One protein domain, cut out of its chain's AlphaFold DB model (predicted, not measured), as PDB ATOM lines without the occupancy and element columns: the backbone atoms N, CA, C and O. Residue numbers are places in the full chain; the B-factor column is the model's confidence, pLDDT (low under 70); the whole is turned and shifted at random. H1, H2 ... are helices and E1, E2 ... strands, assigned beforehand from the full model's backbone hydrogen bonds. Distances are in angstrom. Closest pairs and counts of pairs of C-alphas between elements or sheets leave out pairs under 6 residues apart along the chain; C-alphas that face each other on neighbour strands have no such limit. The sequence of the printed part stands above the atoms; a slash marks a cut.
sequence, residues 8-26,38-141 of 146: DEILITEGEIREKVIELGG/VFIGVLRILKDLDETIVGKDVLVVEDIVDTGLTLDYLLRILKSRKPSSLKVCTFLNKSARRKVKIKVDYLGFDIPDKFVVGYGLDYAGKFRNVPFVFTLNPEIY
ATOM      1  N   ASP A   8     205.622 217.778 211.496       94.25
ATOM      2  CA  ASP A   8     204.241 218.057 211.092       94.25
ATOM      3  C   ASP A   8     203.989 219.578 211.052       94.25
ATOM      4  O   ASP A   8     203.661 220.131 210.006       94.25
ATOM      5  N   GLU A   9     204.283 220.290 212.142       95.69
ATOM      6  CA  GLU A   9     204.128 221.745 212.245       95.69
ATOM      7  C   GLU A   9     205.220 222.352 213.135       95.69
ATOM      8  O   GLU A   9     205.505 221.843 214.217       95.69
ATOM      9  N   ILE A  10     205.810 223.481 212.731       97.00
ATOM     10  CA  ILE A  10     206.657 224.287 213.625       97.00
ATOM     11  C   ILE A  10     205.739 225.174 214.469       97.00
ATOM     12  O   ILE A  10     205.051 226.028 213.920       97.00
ATOM     13  N   LEU A  11     205.739 224.983 215.791       97.81
ATOM     14  CA  LEU A  11     204.884 225.748 216.707       97.81
ATOM     15  C   LEU A  11     205.558 227.003 217.247       97.81
ATOM     16  O   LEU A  11     204.877 227.993 217.496       97.81
ATOM     17  N   ILE A  12     206.865 226.935 217.509       98.44
ATOM     18  CA  ILE A  12     207.615 228.042 218.106       98.44
ATOM     19  C   ILE A  12     209.009 228.055 217.497       98.44
ATOM     20  O   ILE A  12     209.764 227.091 217.629       98.44
ATOM     21  N   THR A  13     209.354 229.149 216.840       98.56
ATOM     22  CA  THR A  13     210.644 229.359 216.183       98.56
ATOM     23  C   THR A  13     211.752 229.694 217.185       98.56
ATOM     24  O   THR A  13     211.501 230.157 218.295       98.56
ATOM     25  N   GLU A  14     213.015 229.528 216.779       98.19
ATOM     26  CA  GLU A  14     214.167 229.923 217.608       98.19
ATOM     27  C   GLU A  14     214.127 231.418 217.986       98.19
ATOM     28  O   GLU A  14     214.494 231.792 219.101       98.19
ATOM     29  N   GLY A  15     213.661 232.276 217.070       98.44
ATOM     30  CA  GLY A  15     213.534 233.718 217.297       98.44
ATOM     31  C   GLY A  15     212.539 234.041 218.409       98.44
ATOM     32  O   GLY A  15     212.894 234.734 219.362       98.44
ATOM     33  N   GLU A  16     211.338 233.463 218.345       98.62
ATOM     34  CA  GLU A  16     210.305 233.640 219.375       98.62
ATOM     35  C   GLU A  16     210.780 233.137 220.741       98.62
ATOM     36  O   GLU A  16     210.578 233.797 221.762       98.62
ATOM     37  N   ILE A  17     211.468 231.990 220.770       98.62
ATOM     38  CA  ILE A  17     212.055 231.451 222.001       98.62
ATOM     39  C   ILE A  17     213.082 232.432 222.571       98.62
ATOM     40  O   ILE A  17     213.044 232.739 223.763       98.62
ATOM     41  N   ARG A  18     213.984 232.959 221.735       98.50
ATOM     42  CA  ARG A  18     215.017 233.913 222.161       98.50
ATOM     43  C   ARG A  18     214.405 235.179 222.754       98.50
ATOM     44  O   ARG A  18     214.831 235.612 223.825       98.50
ATOM     45  N   GLU A  19     213.399 235.746 222.098       98.69
ATOM     46  CA  GLU A  19     212.672 236.917 222.596       98.69
ATOM     47  C   GLU A  19     211.999 236.628 223.942       98.69
ATOM     48  O   GLU A  19     212.149 237.403 224.894       98.69
ATOM     49  N   LYS A  20     211.334 235.473 224.069       98.50
ATOM     50  CA  LYS A  20     210.680 235.063 225.316       98.50
ATOM     51  C   LYS A  20     211.674 234.860 226.457       98.50
ATOM     52  O   LYS A  20     211.404 235.271 227.583       98.50
ATOM     53  N   VAL A  21     212.832 234.261 226.183       98.19
ATOM     54  CA  VAL A  21     213.896 234.068 227.179       98.19
ATOM     55  C   VAL A  21     214.423 235.413 227.681       98.19
ATOM     56  O   VAL A  21     214.576 235.584 228.890       98.19
ATOM     57  N   ILE A  22     214.642 236.388 226.793       98.62
ATOM     58  CA  ILE A  22     215.054 237.747 227.184       98.62
ATOM     59  C   ILE A  22     213.977 238.404 228.057       98.62
ATOM     60  O   ILE A  22     214.284 238.969 229.110       98.62
ATOM     61  N   GLU A  23     212.708 238.293 227.658       98.62
ATOM     62  CA  GLU A  23     211.574 238.841 228.402       98.62
ATOM     63  C   GLU A  23     211.486 238.264 229.826       98.62
ATOM     64  O   GLU A  23     211.439 239.015 230.810       98.62
ATOM     65  N   LEU A  24     211.473 236.931 229.950       98.31
ATOM     66  CA  LEU A  24     211.364 236.242 231.235       98.31
ATOM     67  C   LEU A  24     212.609 236.451 232.093       98.31
ATOM     68  O   LEU A  24     212.477 236.730 233.283       98.31
ATOM     69  N   GLY A  25     213.802 236.396 231.498       98.19
ATOM     70  CA  GLY A  25     215.062 236.667 232.186       98.19
ATOM     71  C   GLY A  25     215.081 238.067 232.798       98.19
ATOM     72  O   GLY A  25     215.429 238.227 233.968       98.19
ATOM     73  N   GLY A  26     214.611 239.078 232.058       98.50
ATOM     74  CA  GLY A  26     214.480 240.442 232.567       98.50
ATOM     75  C   GLY A  26     213.471 240.567 233.714       98.50
ATOM     76  O   GLY A  26     213.729 241.286 234.680       98.50
ATOM     77  N   VAL A  38     217.599 230.249 244.516       94.19
ATOM     78  CA  VAL A  38     217.926 228.887 244.080       94.19
ATOM     79  C   VAL A  38     217.025 228.473 242.919       94.19
ATOM     80  O   VAL A  38     215.798 228.454 243.044       94.19
ATOM     81  N   PHE A  39     217.634 228.082 241.800       92.38
ATOM     82  CA  PHE A  39     216.933 227.467 240.673       92.38
ATOM     83  C   PHE A  39     216.931 225.944 240.806       92.38
ATOM     84  O   PHE A  39     217.972 225.339 241.053       92.38
ATOM     85  N   ILE A  40     215.775 225.317 240.593       90.50
ATOM     86  CA  ILE A  40     215.637 223.855 240.595       90.50
ATOM     87  C   ILE A  40     215.104 223.414 239.234       90.50
ATOM     88  O   ILE A  40     213.933 223.626 238.936       90.50
ATOM     89  N   GLY A  41     215.966 222.801 238.420       86.12
ATOM     90  CA  GLY A  41     215.584 222.156 237.161       86.12
ATOM     91  C   GLY A  41     215.220 220.688 237.380       86.12
ATOM     92  O   GLY A  41     215.945 219.963 238.063       86.12
ATOM     93  N   VAL A  42     214.108 220.235 236.804       73.38
ATOM     94  CA  VAL A  42     213.542 218.908 237.082       73.38
ATOM     95  C   VAL A  42     213.572 218.076 235.806       73.38
ATOM     96  O   VAL A  42     212.807 218.304 234.886       73.38
ATOM     97  N   LEU A  43     214.480 217.104 235.728       65.12
ATOM     98  CA  LEU A  43     214.568 216.191 234.573       65.12
ATOM     99  C   LEU A  43     214.170 214.758 234.928       65.12
ATOM    100  O   LEU A  43     213.749 213.993 234.063       65.12
ATOM    101  N   ARG A  44     214.378 214.373 236.190       59.88
ATOM    102  CA  ARG A  44     214.109 213.054 236.774       59.88
ATOM    103  C   ARG A  44     214.388 213.156 238.279       59.88
ATOM    104  O   ARG A  44     215.482 213.572 238.654       59.88
ATOM    105  N   ILE A  45     213.434 212.787 239.140       61.00
ATOM    106  CA  ILE A  45     213.609 212.784 240.609       61.00
ATOM    107  C   ILE A  45     214.470 211.571 240.999       61.00
ATOM    108  O   ILE A  45     213.981 210.587 241.540       61.00
ATOM    109  N   LEU A  46     215.745 211.591 240.621       56.97
ATOM    110  CA  LEU A  46     216.709 210.530 240.933       56.97
ATOM    111  C   LEU A  46     217.696 210.949 242.023       56.97
ATOM    112  O   LEU A  46     218.321 210.093 242.640       56.97
ATOM    113  N   LYS A  47     217.829 212.255 242.268       63.38
ATOM    114  CA  LYS A  47     218.734 212.815 243.264       63.38
ATOM    115  C   LYS A  47     218.002 213.881 244.069       63.38
ATOM    116  O   LYS A  47     217.268 214.686 243.495       63.38
ATOM    117  N   ASP A  48     218.180 213.845 245.384       72.50
ATOM    118  CA  ASP A  48     217.705 214.914 246.256       72.50
ATOM    119  C   ASP A  48     218.610 216.157 246.128       72.50
ATOM    120  O   ASP A  48     219.717 216.078 245.596       72.50
ATOM    121  N   LEU A  49     218.127 217.311 246.589       74.69
ATOM    122  CA  LEU A  49     218.903 218.547 246.658       74.69
ATOM    123  C   LEU A  49     220.133 218.349 247.549       74.69
ATOM    124  O   LEU A  49     220.001 217.956 248.707       74.69
ATOM    125  N   ASP A  50     221.309 218.681 247.016       72.44
ATOM    126  CA  ASP A  50     222.571 218.650 247.764       72.44
ATOM    127  C   ASP A  50     222.644 219.783 248.817       72.44
ATOM    128  O   ASP A  50     223.385 219.682 249.793       72.44
ATOM    129  N   GLU A  51     221.844 220.845 248.653       78.44
ATOM    130  CA  GLU A  51     221.793 222.014 249.537       78.44
ATOM    131  C   GLU A  51     220.419 222.222 250.192       78.44
ATOM    132  O   GLU A  51     219.364 221.910 249.632       78.44
ATOM    133  N   THR A  52     220.422 222.832 251.383       87.44
ATOM    134  CA  THR A  52     219.191 223.268 252.054       87.44
ATOM    135  C   THR A  52     218.563 224.477 251.361       87.44
ATOM    136  O   THR A  52     219.250 225.409 250.937       87.44
ATOM    137  N   ILE A  53     217.230 224.479 251.307       94.00
ATOM    138  CA  ILE A  53     216.415 225.575 250.765       94.00
ATOM    139  C   ILE A  53     215.601 226.305 251.842       94.00
ATOM    140  O   ILE A  53     214.765 227.143 251.515       94.00
ATOM    141  N   VAL A  54     215.825 225.997 253.126       95.38
ATOM    142  CA  VAL A  54     215.135 226.667 254.241       95.38
ATOM    143  C   VAL A  54     215.407 228.169 254.180       95.38
ATOM    144  O   VAL A  54     216.561 228.588 254.149       95.38
ATOM    145  N   GLY A  55     214.349 228.980 254.168       95.19
ATOM    146  CA  GLY A  55     214.455 230.441 254.139       95.19
ATOM    147  C   GLY A  55     214.986 231.037 252.827       95.19
ATOM    148  O   GLY A  55     215.096 232.256 252.744       95.19
ATOM    149  N   LYS A  56     215.265 230.225 251.800       95.75
ATOM    150  CA  LYS A  56     215.715 230.706 250.484       95.75
ATOM    151  C   LYS A  56     214.541 230.994 249.556       95.75
ATOM    152  O   LYS A  56     213.467 230.402 249.692       95.75
ATOM    153  N   ASP A  57     214.740 231.889 248.599       97.69
ATOM    154  CA  ASP A  57     213.833 232.037 247.468       97.69
ATOM    155  C   ASP A  57     214.087 230.898 246.470       97.69
ATOM    156  O   ASP A  57     215.225 230.668 246.067       97.69
ATOM    157  N   VAL A  58     213.042 230.171 246.073       97.19
ATOM    158  CA  VAL A  58     213.164 229.010 245.179       97.19
ATOM    159  C   VAL A  58     212.335 229.215 243.919       97.19
ATOM    160  O   VAL A  58     211.131 229.484 243.984       97.19
ATOM    161  N   LEU A  59     212.971 229.020 242.765       97.69
ATOM    162  CA  LEU A  59     212.326 229.017 241.459       97.69
ATOM    163  C   LEU A  59     212.485 227.646 240.797       97.69
ATOM    164  O   LEU A  59     213.577 227.251 240.390       97.69
ATOM    165  N   VAL A  60     211.377 226.918 240.683       96.62
ATOM    166  CA  VAL A  60     211.318 225.657 239.935       96.62
ATOM    167  C   VAL A  60     211.258 225.976 238.444       96.62
ATOM    168  O   VAL A  60     210.440 226.799 238.038       96.62
ATOM    169  N   VAL A  61     212.108 225.336 237.644       96.06
ATOM    170  CA  VAL A  61     212.195 225.516 236.191       96.06
ATOM    171  C   VAL A  61     211.854 224.196 235.502       96.06
ATOM    172  O   VAL A  61     212.589 223.217 235.629       96.06
ATOM    173  N   GLU A  62     210.736 224.181 234.782       93.50
ATOM    174  CA  GLU A  62     210.210 223.018 234.053       93.50
ATOM    175  C   GLU A  62     210.238 223.263 232.543       93.50
ATOM    176  O   GLU A  62     209.917 224.359 232.070       93.50
ATOM    177  N   ASP A  63     210.555 222.231 231.769       94.88
ATOM    178  CA  ASP A  63     210.493 222.289 230.308       94.88
ATOM    179  C   ASP A  63     209.039 222.353 229.815       94.88
ATOM    180  O   ASP A  63     208.680 223.232 229.030       94.88
ATOM    181  N   ILE A  64     208.170 221.483 230.325       95.50
ATOM    182  CA  ILE A  64     206.761 221.433 229.963       95.50
ATOM    183  C   ILE A  64     205.883 221.042 231.150       95.50
ATOM    184  O   ILE A  64     206.057 220.004 231.784       95.50
ATOM    185  N   VAL A  65     204.837 221.828 231.395       95.75
ATOM    186  CA  VAL A  65     203.769 221.439 232.314       95.75
ATOM    187  C   VAL A  65     202.555 220.956 231.534       95.75
ATOM    188  O   VAL A  65     201.823 221.733 230.924       95.75
ATOM    189  N   ASP A  66     202.342 219.644 231.600       95.31
ATOM    190  CA  ASP A  66     201.202 218.960 230.994       95.31
ATOM    191  C   ASP A  66     200.049 218.819 232.014       95.31
ATOM    192  O   ASP A  66     199.459 219.807 232.457       95.31
ATOM    193  N   THR A  67     199.785 217.608 232.514       96.06
ATOM    194  CA  THR A  67     198.741 217.373 233.531       96.06
ATOM    195  C   THR A  67     198.968 218.128 234.845       96.06
ATOM    196  O   THR A  67     198.022 218.359 235.601       96.06
ATOM    197  N   GLY A  68     200.219 218.504 235.128       94.75
ATOM    198  CA  GLY A  68     200.639 219.187 236.347       94.75
ATOM    199  C   GLY A  68     200.893 218.272 237.549       94.75
ATOM    200  O   GLY A  68     201.373 218.757 238.562       94.75
ATOM    201  N   LEU A  69     200.624 216.967 237.471       94.75
ATOM    202  CA  LEU A  69     200.738 216.069 238.631       94.75
ATOM    203  C   LEU A  69     202.170 215.975 239.189       94.75
ATOM    204  O   LEU A  69     202.356 216.046 240.403       94.75
ATOM    205  N   THR A  70     203.172 215.860 238.312       91.19
ATOM    206  CA  THR A  70     204.593 215.817 238.704       91.19
ATOM    207  C   THR A  70     205.009 217.093 239.425       91.19
ATOM    208  O   THR A  70     205.591 217.038 240.508       91.19
ATOM    209  N   LEU A  71     204.650 218.244 238.854       94.19
ATOM    210  CA  LEU A  71     204.976 219.539 239.429       94.19
ATOM    211  C   LEU A  71     204.250 219.761 240.764       94.19
ATOM    212  O   LEU A  71     204.871 220.219 241.713       94.19
ATOM    213  N   ASP A  72     202.971 219.389 240.892       95.44
ATOM    214  CA  ASP A  72     202.248 219.462 242.173       95.44
ATOM    215  C   ASP A  72     202.945 218.640 243.266       95.44
ATOM    216  O   ASP A  72     203.164 219.125 244.380       95.44
ATOM    217  N   TYR A  73     203.331 217.406 242.939       92.88
ATOM    218  CA  TYR A  73     204.064 216.538 243.854       92.88
ATOM    219  C   TYR A  73     205.389 217.168 244.298       92.88
ATOM    220  O   TYR A  73     205.663 217.246 245.499       92.88
ATOM    221  N   LEU A  74     206.179 217.681 243.351       92.38
ATOM    222  CA  LEU A  74     207.435 218.359 243.654       92.38
ATOM    223  C   LEU A  74     207.214 219.598 244.529       92.38
ATOM    224  O   LEU A  74     207.906 219.771 245.531       92.38
ATOM    225  N   LEU A  75     206.242 220.447 244.192       94.88
ATOM    226  CA  LEU A  75     205.951 221.660 244.956       94.88
ATOM    227  C   LEU A  75     205.547 221.335 246.398       94.88
ATOM    228  O   LEU A  75     205.943 222.059 247.310       94.88
ATOM    229  N   ARG A  76     204.820 220.235 246.639       94.56
ATOM    230  CA  ARG A  76     204.508 219.766 248.001       94.56
ATOM    231  C   ARG A  76     205.764 219.382 248.784       94.56
ATOM    232  O   ARG A  76     205.875 219.756 249.952       94.56
ATOM    233  N   ILE A  77     206.711 218.690 248.147       92.31
ATOM    234  CA  ILE A  77     207.996 218.329 248.767       92.31
ATOM    235  C   ILE A  77     208.822 219.578 249.063       92.31
ATOM    236  O   ILE A  77     209.278 219.763 250.185       92.31
ATOM    237  N   LEU A  78     209.004 220.462 248.084       93.81
ATOM    238  CA  LEU A  78     209.821 221.661 248.265       93.81
ATOM    239  C   LEU A  78     209.214 222.596 249.313       93.81
ATOM    240  O   LEU A  78     209.935 223.136 250.148       93.81
ATOM    241  N   LYS A  79     207.884 222.731 249.346       95.25
ATOM    242  CA  LYS A  79     207.189 223.547 250.346       95.25
ATOM    243  C   LYS A  79     207.387 223.029 251.773       95.25
ATOM    244  O   LYS A  79     207.513 223.842 252.688       95.25
ATOM    245  N   SER A  80     207.446 221.711 251.987       95.00
ATOM    246  CA  SER A  80     207.672 221.145 253.329       95.00
ATOM    247  C   SER A  80     209.067 221.466 253.883       95.00
ATOM    248  O   SER A  80     209.250 221.507 255.100       95.00
ATOM    249  N   ARG A  81     210.021 221.802 253.002       94.25
ATOM    250  CA  ARG A  81     211.374 222.270 253.348       94.25
ATOM    251  C   ARG A  81     211.440 223.756 253.721       94.25
ATOM    252  O   ARG A  81     212.526 224.261 253.969       94.25
ATOM    253  N   LYS A  82     210.294 224.443 253.808       96.12
ATOM    254  CA  LYS A  82     210.155 225.822 254.315       96.12
ATOM    255  C   LYS A  82     211.032 226.867 253.587       96.12
ATOM    256  O   LYS A  82     211.771 227.598 254.253       96.12
ATOM    257  N   PRO A  83     210.962 226.974 252.246       97.19
ATOM    258  CA  PRO A  83     211.571 228.097 251.540       97.19
ATOM    259  C   PRO A  83     210.868 229.417 251.897       97.19
ATOM    260  O   PRO A  83     209.704 229.414 252.306       97.19
ATOM    261  N   SER A  84     211.563 230.542 251.729       97.38
ATOM    262  CA  SER A  84     210.990 231.891 251.882       97.38
ATOM    263  C   SER A  84     209.949 232.179 250.795       97.38
ATOM    264  O   SER A  84     208.866 232.695 251.070       97.38
ATOM    265  N   SER A  85     210.231 231.751 249.561       97.81
ATOM    266  CA  SER A  85     209.258 231.737 248.471       97.81
ATOM    267  C   SER A  85     209.441 230.509 247.584       97.81
ATOM    268  O   SER A  85     210.523 229.933 247.511       97.81
ATOM    269  N   LEU A  86     208.363 230.093 246.918       97.44
ATOM    270  CA  LEU A  86     208.376 228.989 245.965       97.44
ATOM    271  C   LEU A  86     207.545 229.393 244.748       97.44
ATOM    272  O   LEU A  86     206.328 229.549 244.862       97.44
ATOM    273  N   LYS A  87     208.213 229.589 243.610       98.31
ATOM    274  CA  LYS A  87     207.601 229.981 242.334       98.31
ATOM    275  C   LYS A  87     207.919 228.982 241.225       98.31
ATOM    276  O   LYS A  87     208.857 228.194 241.340       98.31
ATOM    277  N   VAL A  88     207.145 229.044 240.143       98.06
ATOM    278  CA  VAL A  88     207.305 228.187 238.959       98.06
ATOM    279  C   VAL A  88     207.589 229.023 237.715       98.06
ATOM    280  O   VAL A  88     206.814 229.912 237.364       98.06
ATOM    281  N   CYS A  89     208.660 228.674 237.011       98.19
ATOM    282  CA  CYS A  89     208.923 229.045 235.630       98.19
ATOM    283  C   CYS A  89     208.749 227.805 234.751       98.19
ATOM    284  O   CYS A  89     209.309 226.754 235.057       98.19
ATOM    285  N   THR A  90     207.985 227.900 233.665       97.38
ATOM    286  CA  THR A  90     207.943 226.821 232.674       97.38
ATOM    287  C   THR A  90     208.038 227.344 231.260       97.38
ATOM    288  O   THR A  90     207.474 228.394 230.939       97.38
ATOM    289  N   PHE A  91     208.750 226.601 230.417       97.88
ATOM    290  CA  PHE A  91     208.869 226.928 229.009       97.88
ATOM    291  C   PHE A  91     207.547 226.681 228.269       97.88
ATOM    292  O   PHE A  91     207.029 227.624 227.670       97.88
ATOM    293  N   LEU A  92     206.950 225.488 228.373       97.94
ATOM    294  CA  LEU A  92     205.676 225.154 227.724       97.94
ATOM    295  C   LEU A  92     204.576 224.807 228.731       97.94
ATOM    296  O   LEU A  92     204.790 224.069 229.689       97.94
ATOM    297  N   ASN A  93     203.356 225.267 228.481       97.44
ATOM    298  CA  ASN A  93     202.182 224.928 229.279       97.44
ATOM    299  C   ASN A  93     201.064 224.374 228.397       97.44
ATOM    300  O   ASN A  93     200.620 225.044 227.471       97.44
ATOM    301  N   LYS A  94     200.557 223.183 228.724       96.75
ATOM    302  CA  LYS A  94     199.348 222.614 228.109       96.75
ATOM    303  C   LYS A  94     198.158 222.814 229.035       96.75
ATOM    304  O   LYS A  94     197.689 221.881 229.689       96.75
ATOM    305  N   SER A  95     197.674 224.051 229.111       93.38
ATOM    306  CA  SER A  95     196.575 224.442 230.005       93.38
ATOM    307  C   SER A  95     195.342 223.530 229.880       93.38
ATOM    308  O   SER A  95     194.773 223.125 230.895       93.38
ATOM    309  N   ALA A  96     195.002 223.110 228.658       93.00
ATOM    310  CA  ALA A  96     193.872 222.227 228.358       93.00
ATOM    311  C   ALA A  96     193.959 220.821 228.991       93.00
ATOM    312  O   ALA A  96     192.935 220.162 229.155       93.00
ATOM    313  N   ARG A  97     195.154 220.350 229.377       93.56
ATOM    314  CA  ARG A  97     195.359 219.012 229.971       93.56
ATOM    315  C   ARG A  97     195.435 218.998 231.488       93.56
ATOM    316  O   ARG A  97     195.659 217.946 232.097       93.56
ATOM    317  N   ARG A  98     195.268 220.160 232.113       94.75
ATOM    318  CA  ARG A  98     195.511 220.339 233.537       94.75
ATOM    319  C   ARG A  98     194.568 219.484 234.390       94.75
ATOM    320  O   ARG A  98     193.354 219.565 234.258       94.75
ATOM    321  N   LYS A  99     195.134 218.707 235.323       96.19
ATOM    322  CA  LYS A  99     194.375 217.906 236.308       96.19
ATOM    323  C   LYS A  99     194.389 218.489 237.721       96.19
ATOM    324  O   LYS A  99     193.590 218.087 238.558       96.19
ATOM    325  N   VAL A 100     195.298 219.423 237.997       95.38
ATOM    326  CA  VAL A 100     195.504 220.038 239.316       95.38
ATOM    327  C   VAL A 100     195.732 221.537 239.180       95.38
ATOM    328  O   VAL A 100     196.346 221.985 238.219       95.38
ATOM    329  N   LYS A 101     195.276 222.345 240.135       93.06
ATOM    330  CA  LYS A 101     195.515 223.792 240.082       93.06
ATOM    331  C   LYS A 101     196.955 224.098 240.494       93.06
ATOM    332  O   LYS A 101     197.300 223.965 241.662       93.06
ATOM    333  N   ILE A 102     197.769 224.566 239.552       93.56
ATOM    334  CA  ILE A 102     199.124 225.065 239.816       93.56
ATOM    335  C   ILE A 102     199.229 226.481 239.280       93.56
ATOM    336  O   ILE A 102     198.770 226.773 238.176       93.56
ATOM    337  N   LYS A 103     199.850 227.351 240.069       95.06
ATOM    338  CA  LYS A 103     200.219 228.688 239.630       95.06
ATOM    339  C   LYS A 103     201.548 228.608 238.879       95.06
ATOM    340  O   LYS A 103     202.528 228.125 239.434       95.06
ATOM    341  N   VAL A 104     201.560 229.078 237.637       97.06
ATOM    342  CA  VAL A 104     202.783 229.327 236.867       97.06
ATOM    343  C   VAL A 104     203.085 230.816 236.984       97.06
ATOM    344  O   VAL A 104     202.252 231.636 236.603       97.06
ATOM    345  N   ASP A 105     204.229 231.169 237.565       98.38
ATOM    346  CA  ASP A 105     204.613 232.564 237.804       98.38
ATOM    347  C   ASP A 105     205.320 233.179 236.590       98.38
ATOM    348  O   ASP A 105     205.115 234.354 236.288       98.38
ATOM    349  N   TYR A 106     206.106 232.375 235.869       98.56
ATOM    350  CA  TYR A 106     206.790 232.772 234.639       98.56
ATOM    351  C   TYR A 106     206.465 231.757 233.543       98.56
ATOM    352  O   TYR A 106     206.897 230.607 233.595       98.56
ATOM    353  N   LEU A 107     205.656 232.171 232.572       98.38
ATOM    354  CA  LEU A 107     205.216 231.320 231.472       98.38
ATOM    355  C   LEU A 107     205.944 231.704 230.185       98.38
ATOM    356  O   LEU A 107     205.880 232.862 229.772       98.38
ATOM    357  N   GLY A 108     206.588 230.729 229.544       98.44
ATOM    358  CA  GLY A 108     207.102 230.866 228.186       98.44
ATOM    359  C   GLY A 108     205.961 230.937 227.177       98.44
ATOM    360  O   GLY A 108     205.648 232.013 226.667       98.44
ATOM    361  N   PHE A 109     205.320 229.795 226.927       98.50
ATOM    362  CA  PHE A 109     204.272 229.647 225.920       98.50
ATOM    363  C   PHE A 109     203.148 228.729 226.409       98.50
ATOM    364  O   PHE A 109     203.407 227.660 226.963       98.50
ATOM    365  N   ASP A 110     201.897 229.126 226.172       97.81
ATOM    366  CA  ASP A 110     200.757 228.208 226.243       97.81
ATOM    367  C   ASP A 110     200.605 227.532 224.878       97.81
ATOM    368  O   ASP A 110     200.588 228.216 223.854       97.81
ATOM    369  N   ILE A 111     200.546 226.201 224.854       97.62
ATOM    370  CA  ILE A 111     200.480 225.418 223.620       97.62
ATOM    371  C   ILE A 111     199.264 224.484 223.627       97.62
ATOM    372  O   ILE A 111     198.838 224.021 224.691       97.62
ATOM    373  N   PRO A 112     198.706 224.158 222.446       96.38
ATOM    374  CA  PRO A 112     197.648 223.162 222.341       96.38
ATOM    375  C   PRO A 112     198.128 221.774 222.788       96.38
ATOM    376  O   PRO A 112     199.327 221.502 222.920       96.38
ATOM    377  N   ASP A 113     197.181 220.852 222.970       95.19
ATOM    378  CA  ASP A 113     197.515 219.453 223.214       95.19
ATOM    379  C   ASP A 113     198.043 218.767 221.947       95.19
ATOM    380  O   ASP A 113     197.318 218.091 221.222       95.19
ATOM    381  N   LYS A 114     199.331 218.977 221.673       94.06
ATOM    382  CA  LYS A 114     200.071 218.322 220.593       94.06
ATOM    383  C   LYS A 114     201.341 217.678 221.128       94.06
ATOM    384  O   LYS A 114     201.915 218.144 222.115       94.06
ATOM    385  N   PHE A 115     201.788 216.593 220.508       94.50
ATOM    386  CA  PHE A 115     203.053 215.965 220.876       94.50
ATOM    387  C   PHE A 115     204.216 216.770 220.283       94.50
ATOM    388  O   PHE A 115     204.382 216.811 219.064       94.50
ATOM    389  N   VAL A 116     204.980 217.444 221.145       96.69
ATOM    390  CA  VAL A 116     206.012 218.413 220.754       96.69
ATOM    391  C   VAL A 116     207.408 217.926 221.113       96.69
ATOM    392  O   VAL A 116     207.608 217.298 222.151       96.69
ATOM    393  N   VAL A 117     208.371 218.241 220.255       96.94
ATOM    394  CA  VAL A 117     209.796 217.932 220.419       96.94
ATOM    395  C   VAL A 117     210.643 219.130 219.979       96.94
ATOM    396  O   VAL A 117     210.125 220.092 219.404       96.94
ATOM    397  N   GLY A 118     211.952 219.073 220.235       97.00
ATOM    398  CA  GLY A 118     212.861 220.181 219.951       97.00
ATOM    399  C   GLY A 118     213.097 221.076 221.163       97.00
ATOM    400  O   GLY A 118     212.398 220.992 222.169       97.00
ATOM    401  N   TYR A 119     214.144 221.893 221.091       97.06
ATOM    402  CA  TYR A 119     214.584 222.798 222.153       97.06
ATOM    403  C   TYR A 119     214.685 222.122 223.536       97.06
ATOM    404  O   TYR A 119     214.155 222.587 224.539       97.06
ATOM    405  N   GLY A 120     215.351 220.966 223.582       94.00
ATOM    406  CA  GLY A 120     215.526 220.149 224.785       94.00
ATOM    407  C   GLY A 120     214.487 219.040 224.974       94.00
ATOM    408  O   GLY A 120     214.817 218.044 225.625       94.00
ATOM    409  N   LEU A 121     213.305 219.149 224.358       95.00
ATOM    410  CA  LEU A 121     212.261 218.118 224.372       95.00
ATOM    411  C   LEU A 121     212.602 216.986 223.403       95.00
ATOM    412  O   LEU A 121     213.180 217.218 222.335       95.00
ATOM    413  N   ASP A 122     212.242 215.758 223.773       93.81
ATOM    414  CA  ASP A 122     212.674 214.564 223.056       93.81
ATOM    415  C   ASP A 122     211.565 213.568 222.741       93.81
ATOM    416  O   ASP A 122     210.532 213.503 223.403       93.81
ATOM    417  N   TYR A 123     211.855 212.744 221.740       93.19
ATOM    418  CA  TYR A 123     211.191 211.470 221.512       93.19
ATOM    419  C   TYR A 123     212.259 210.405 221.293       93.19
ATOM    420  O   TYR A 123     213.123 210.564 220.426       93.19
ATOM    421  N   ALA A 124     212.225 209.336 222.094       91.12
ATOM    422  CA  ALA A 124     213.210 208.252 222.065       91.12
ATOM    423  C   ALA A 124     214.676 208.750 222.097       91.12
ATOM    424  O   ALA A 124     215.542 208.231 221.389       91.12
ATOM    425  N   GLY A 125     214.955 209.800 222.882       90.88
ATOM    426  CA  GLY A 125     216.283 210.406 223.015       90.88
ATOM    427  C   GLY A 125     216.723 211.293 221.843       90.88
ATOM    428  O   GLY A 125     217.861 211.760 221.837       90.88
ATOM    429  N   LYS A 126     215.859 211.541 220.851       92.69
ATOM    430  CA  LYS A 126     216.155 212.354 219.657       92.69
ATOM    431  C   LYS A 126     215.583 213.770 219.766       92.69
ATOM    432  O   LYS A 126     214.823 214.077 220.674       92.69
ATOM    433  N   PHE A 127     215.943 214.628 218.811       95.31
ATOM    434  CA  PHE A 127     215.399 215.981 218.591       95.31
ATOM    435  C   PHE A 127     215.743 217.060 219.629       95.31
ATOM    436  O   PHE A 127     215.578 218.236 219.322       95.31
ATOM    437  N   ARG A 128     216.320 216.716 220.788       94.69
ATOM    438  CA  ARG A 128     216.699 217.684 221.842       94.69
ATOM    439  C   ARG A 128     217.522 218.879 221.346       94.69
ATOM    440  O   ARG A 128     217.406 219.967 221.891       94.69
ATOM    441  N   ASN A 129     218.362 218.676 220.336       95.62
ATOM    442  CA  ASN A 129     219.272 219.686 219.796       95.62
ATOM    443  C   ASN A 129     218.672 220.541 218.662       95.62
ATOM    444  O   ASN A 129     219.385 221.361 218.088       95.62
ATOM    445  N   VAL A 130     217.406 220.331 218.292       96.62
ATOM    446  CA  VAL A 130     216.715 221.167 217.300       96.62
ATOM    447  C   VAL A 130     216.408 222.533 217.932       96.62
ATOM    448  O   VAL A 130     215.898 222.555 219.049       96.62
ATOM    449  N   PRO A 131     216.696 223.671 217.273       97.06
ATOM    450  CA  PRO A 131     216.644 224.990 217.917       97.06
ATOM    451  C   PRO A 131     215.236 225.607 218.020       97.06
ATOM    452  O   PRO A 131     215.090 226.727 218.496       97.06
ATOM    453  N   PHE A 132     214.199 224.892 217.586       97.75
ATOM    454  CA  PHE A 132     212.800 225.320 217.603       97.75
ATOM    455  C   PHE A 132     211.902 224.183 218.105       97.75
ATOM    456  O   PHE A 132     212.323 223.023 218.129       97.75
ATOM    457  N   VAL A 133     210.667 224.508 218.492       98.25
ATOM    458  CA  VAL A 133     209.656 223.536 218.932       98.25
ATOM    459  C   VAL A 133     208.732 223.201 217.771       98.25
ATOM    460  O   VAL A 133     208.190 224.092 217.113       98.25
ATOM    461  N   PHE A 134     208.519 221.911 217.539       97.50
ATOM    462  CA  PHE A 134     207.651 221.424 216.473       97.50
ATOM    463  C   PHE A 134     206.841 220.206 216.916       97.50
ATOM    464  O   PHE A 134     207.205 219.513 217.871       97.50
ATOM    465  N   THR A 135     205.732 219.945 216.229       96.56
ATOM    466  CA  THR A 135     204.948 218.724 216.395       96.56
ATOM    467  C   THR A 135     205.604 217.592 215.622       96.56
ATOM    468  O   THR A 135     205.926 217.720 214.438       96.56
ATOM    469  N   LEU A 136     205.826 216.468 216.299       95.00
ATOM    470  CA  LEU A 136     206.354 215.280 215.638       95.00
ATOM    471  C   LEU A 136     205.265 214.705 214.724       95.00
ATOM    472  O   LEU A 136     204.101 214.626 215.129       95.00
ATOM    473  N   ASN A 137     205.644 214.266 213.525       93.94
ATOM    474  CA  ASN A 137     204.721 213.582 212.624       93.94
ATOM    475  C   ASN A 137     204.073 212.369 213.328       93.94
ATOM    476  O   ASN A 137     204.807 211.476 213.769       93.94
ATOM    477  N   PRO A 138     202.727 212.296 213.422       91.62
ATOM    478  CA  PRO A 138     202.024 211.196 214.079       91.62
ATOM    479  C   PRO A 138     202.394 209.800 213.591       91.62
ATOM    480  O   PRO A 138     202.411 208.871 214.393       91.62
ATOM    481  N   GLU A 139     202.750 209.636 212.314       91.06
ATOM    482  CA  GLU A 139     203.153 208.336 211.757       91.06
ATOM    483  C   GLU A 139     204.428 207.767 212.410       91.06
ATOM    484  O   GLU A 139     204.688 206.573 212.309       91.06
ATOM    485  N   ILE A 140     205.213 208.591 213.117       87.88
ATOM    486  CA  ILE A 140     206.459 208.177 213.785       87.88
ATOM    487  C   ILE A 140     206.207 207.501 215.136       87.88
ATOM    488  O   ILE A 140     207.018 206.682 215.562       87.88
ATOM    489  N   TYR A 141     205.105 207.834 215.806       85.56
ATOM    490  CA  TYR A 141     204.758 207.305 217.134       85.56
ATOM    491  C   TYR A 141     203.396 206.601 217.165       85.56
ATOM    492  O   TYR A 141     202.887 206.220 218.225       85.56
TER     493      TYR A 141
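What this domain is: This is residues 8 to 26 and 38 to 141 of the 146 residues of the protein "Hypoxanthine phosphoribosyltransferase" of Candidatus Atribacteria bacterium 4572_76 (UniProt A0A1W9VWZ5). A twisted sheet of four parallel strands makes the middle, with one helix over each face: H2 over E3 and E4, and H1 on the opposite face over the edge strand E5. Toward one end of the long axis sits a second, small sheet of two antiparallel strands, E1 and E6, with the long link 111 to 132 leading into it. The 123 printed residues hold two named helices and six named strands, in the order E1 H1 E2 E3 H2 E4 E5 E6; the large sheet runs E2 E3 E4 E5. The class is mixed, helices and strands, with 61 residues, under half, in named elements. The whole is compact, with a radius of gyration of the C-alphas of 15.4 A, and only just elongated, spanning 46 by 31 by 27 A.

How they stand to each other: The inner strands E3, residues 57 to 65, and E4, residues 85 to 93, are parallel at 19 degrees, with N 60 and O 87 at 2.9 A, within hydrogen-bond range. E3 bends by 69 degrees at residue 62 and E4 by 63 degrees at residue 90. Edge strand E2, residues 38 to 41, is parallel to E3, with N 40 and O 59 at 2.9 A. The other edge strand, E5, residues 106 to 110, is parallel to E4, with N 108 and O 90 at 2.9 A. H2, residues 69 to 80, is on the sheet at a height of 9.5 A, along the strands, at 11 degrees to E4 on the local plane; its closest C-alphas to E4 are those of Lys 79 and Leu 86, 7.1 A apart. E3, H2 and E4 form a strand-helix-strand unit, two parallel neighbour strands joined through a helix, with a right-handed crossover. H1, residues 14 to 26, is on the opposite face at a height of 9.4 A and runs along E5; their closest C-alphas, Lys 20 and Gly 108, are 6.2 A apart. E1, residues 8 to 12, and E6, residues 133 to 136, are antiparallel, with N 135 and O 9 at 2.8 A. In H1 and H2 every O i to N i+4 pair is within hydrogen-bond range.

Where its parts are: E1 begins at C-alpha 8, (204.241, 218.057, 211.092). E4 is 21.6 A long, E3 21.1 A, H1 18.3 A and H2 17.0 A; E1 measures 12.7 A, E5 11.3 A, E2 9.9 A and E6 9.5 A. E3 begins at C-alpha 57, (213.833, 232.037, 247.468), and E6 ends at C-alpha 136, (206.354, 215.280, 215.638).

The domain as a whole: The C-alphas of Gly 55 and Glu 139, the two farthest apart, are 49.1 A apart. Residues 27 to 37 are not printed, and C-alphas 26 and 38 are 16.7 A apart across this cut. The links E2 to E3, E4 to E5 and E5 to E6 are long. Mean pLDDT of the printed part is 93.3; residues 43 to 47 are under 70.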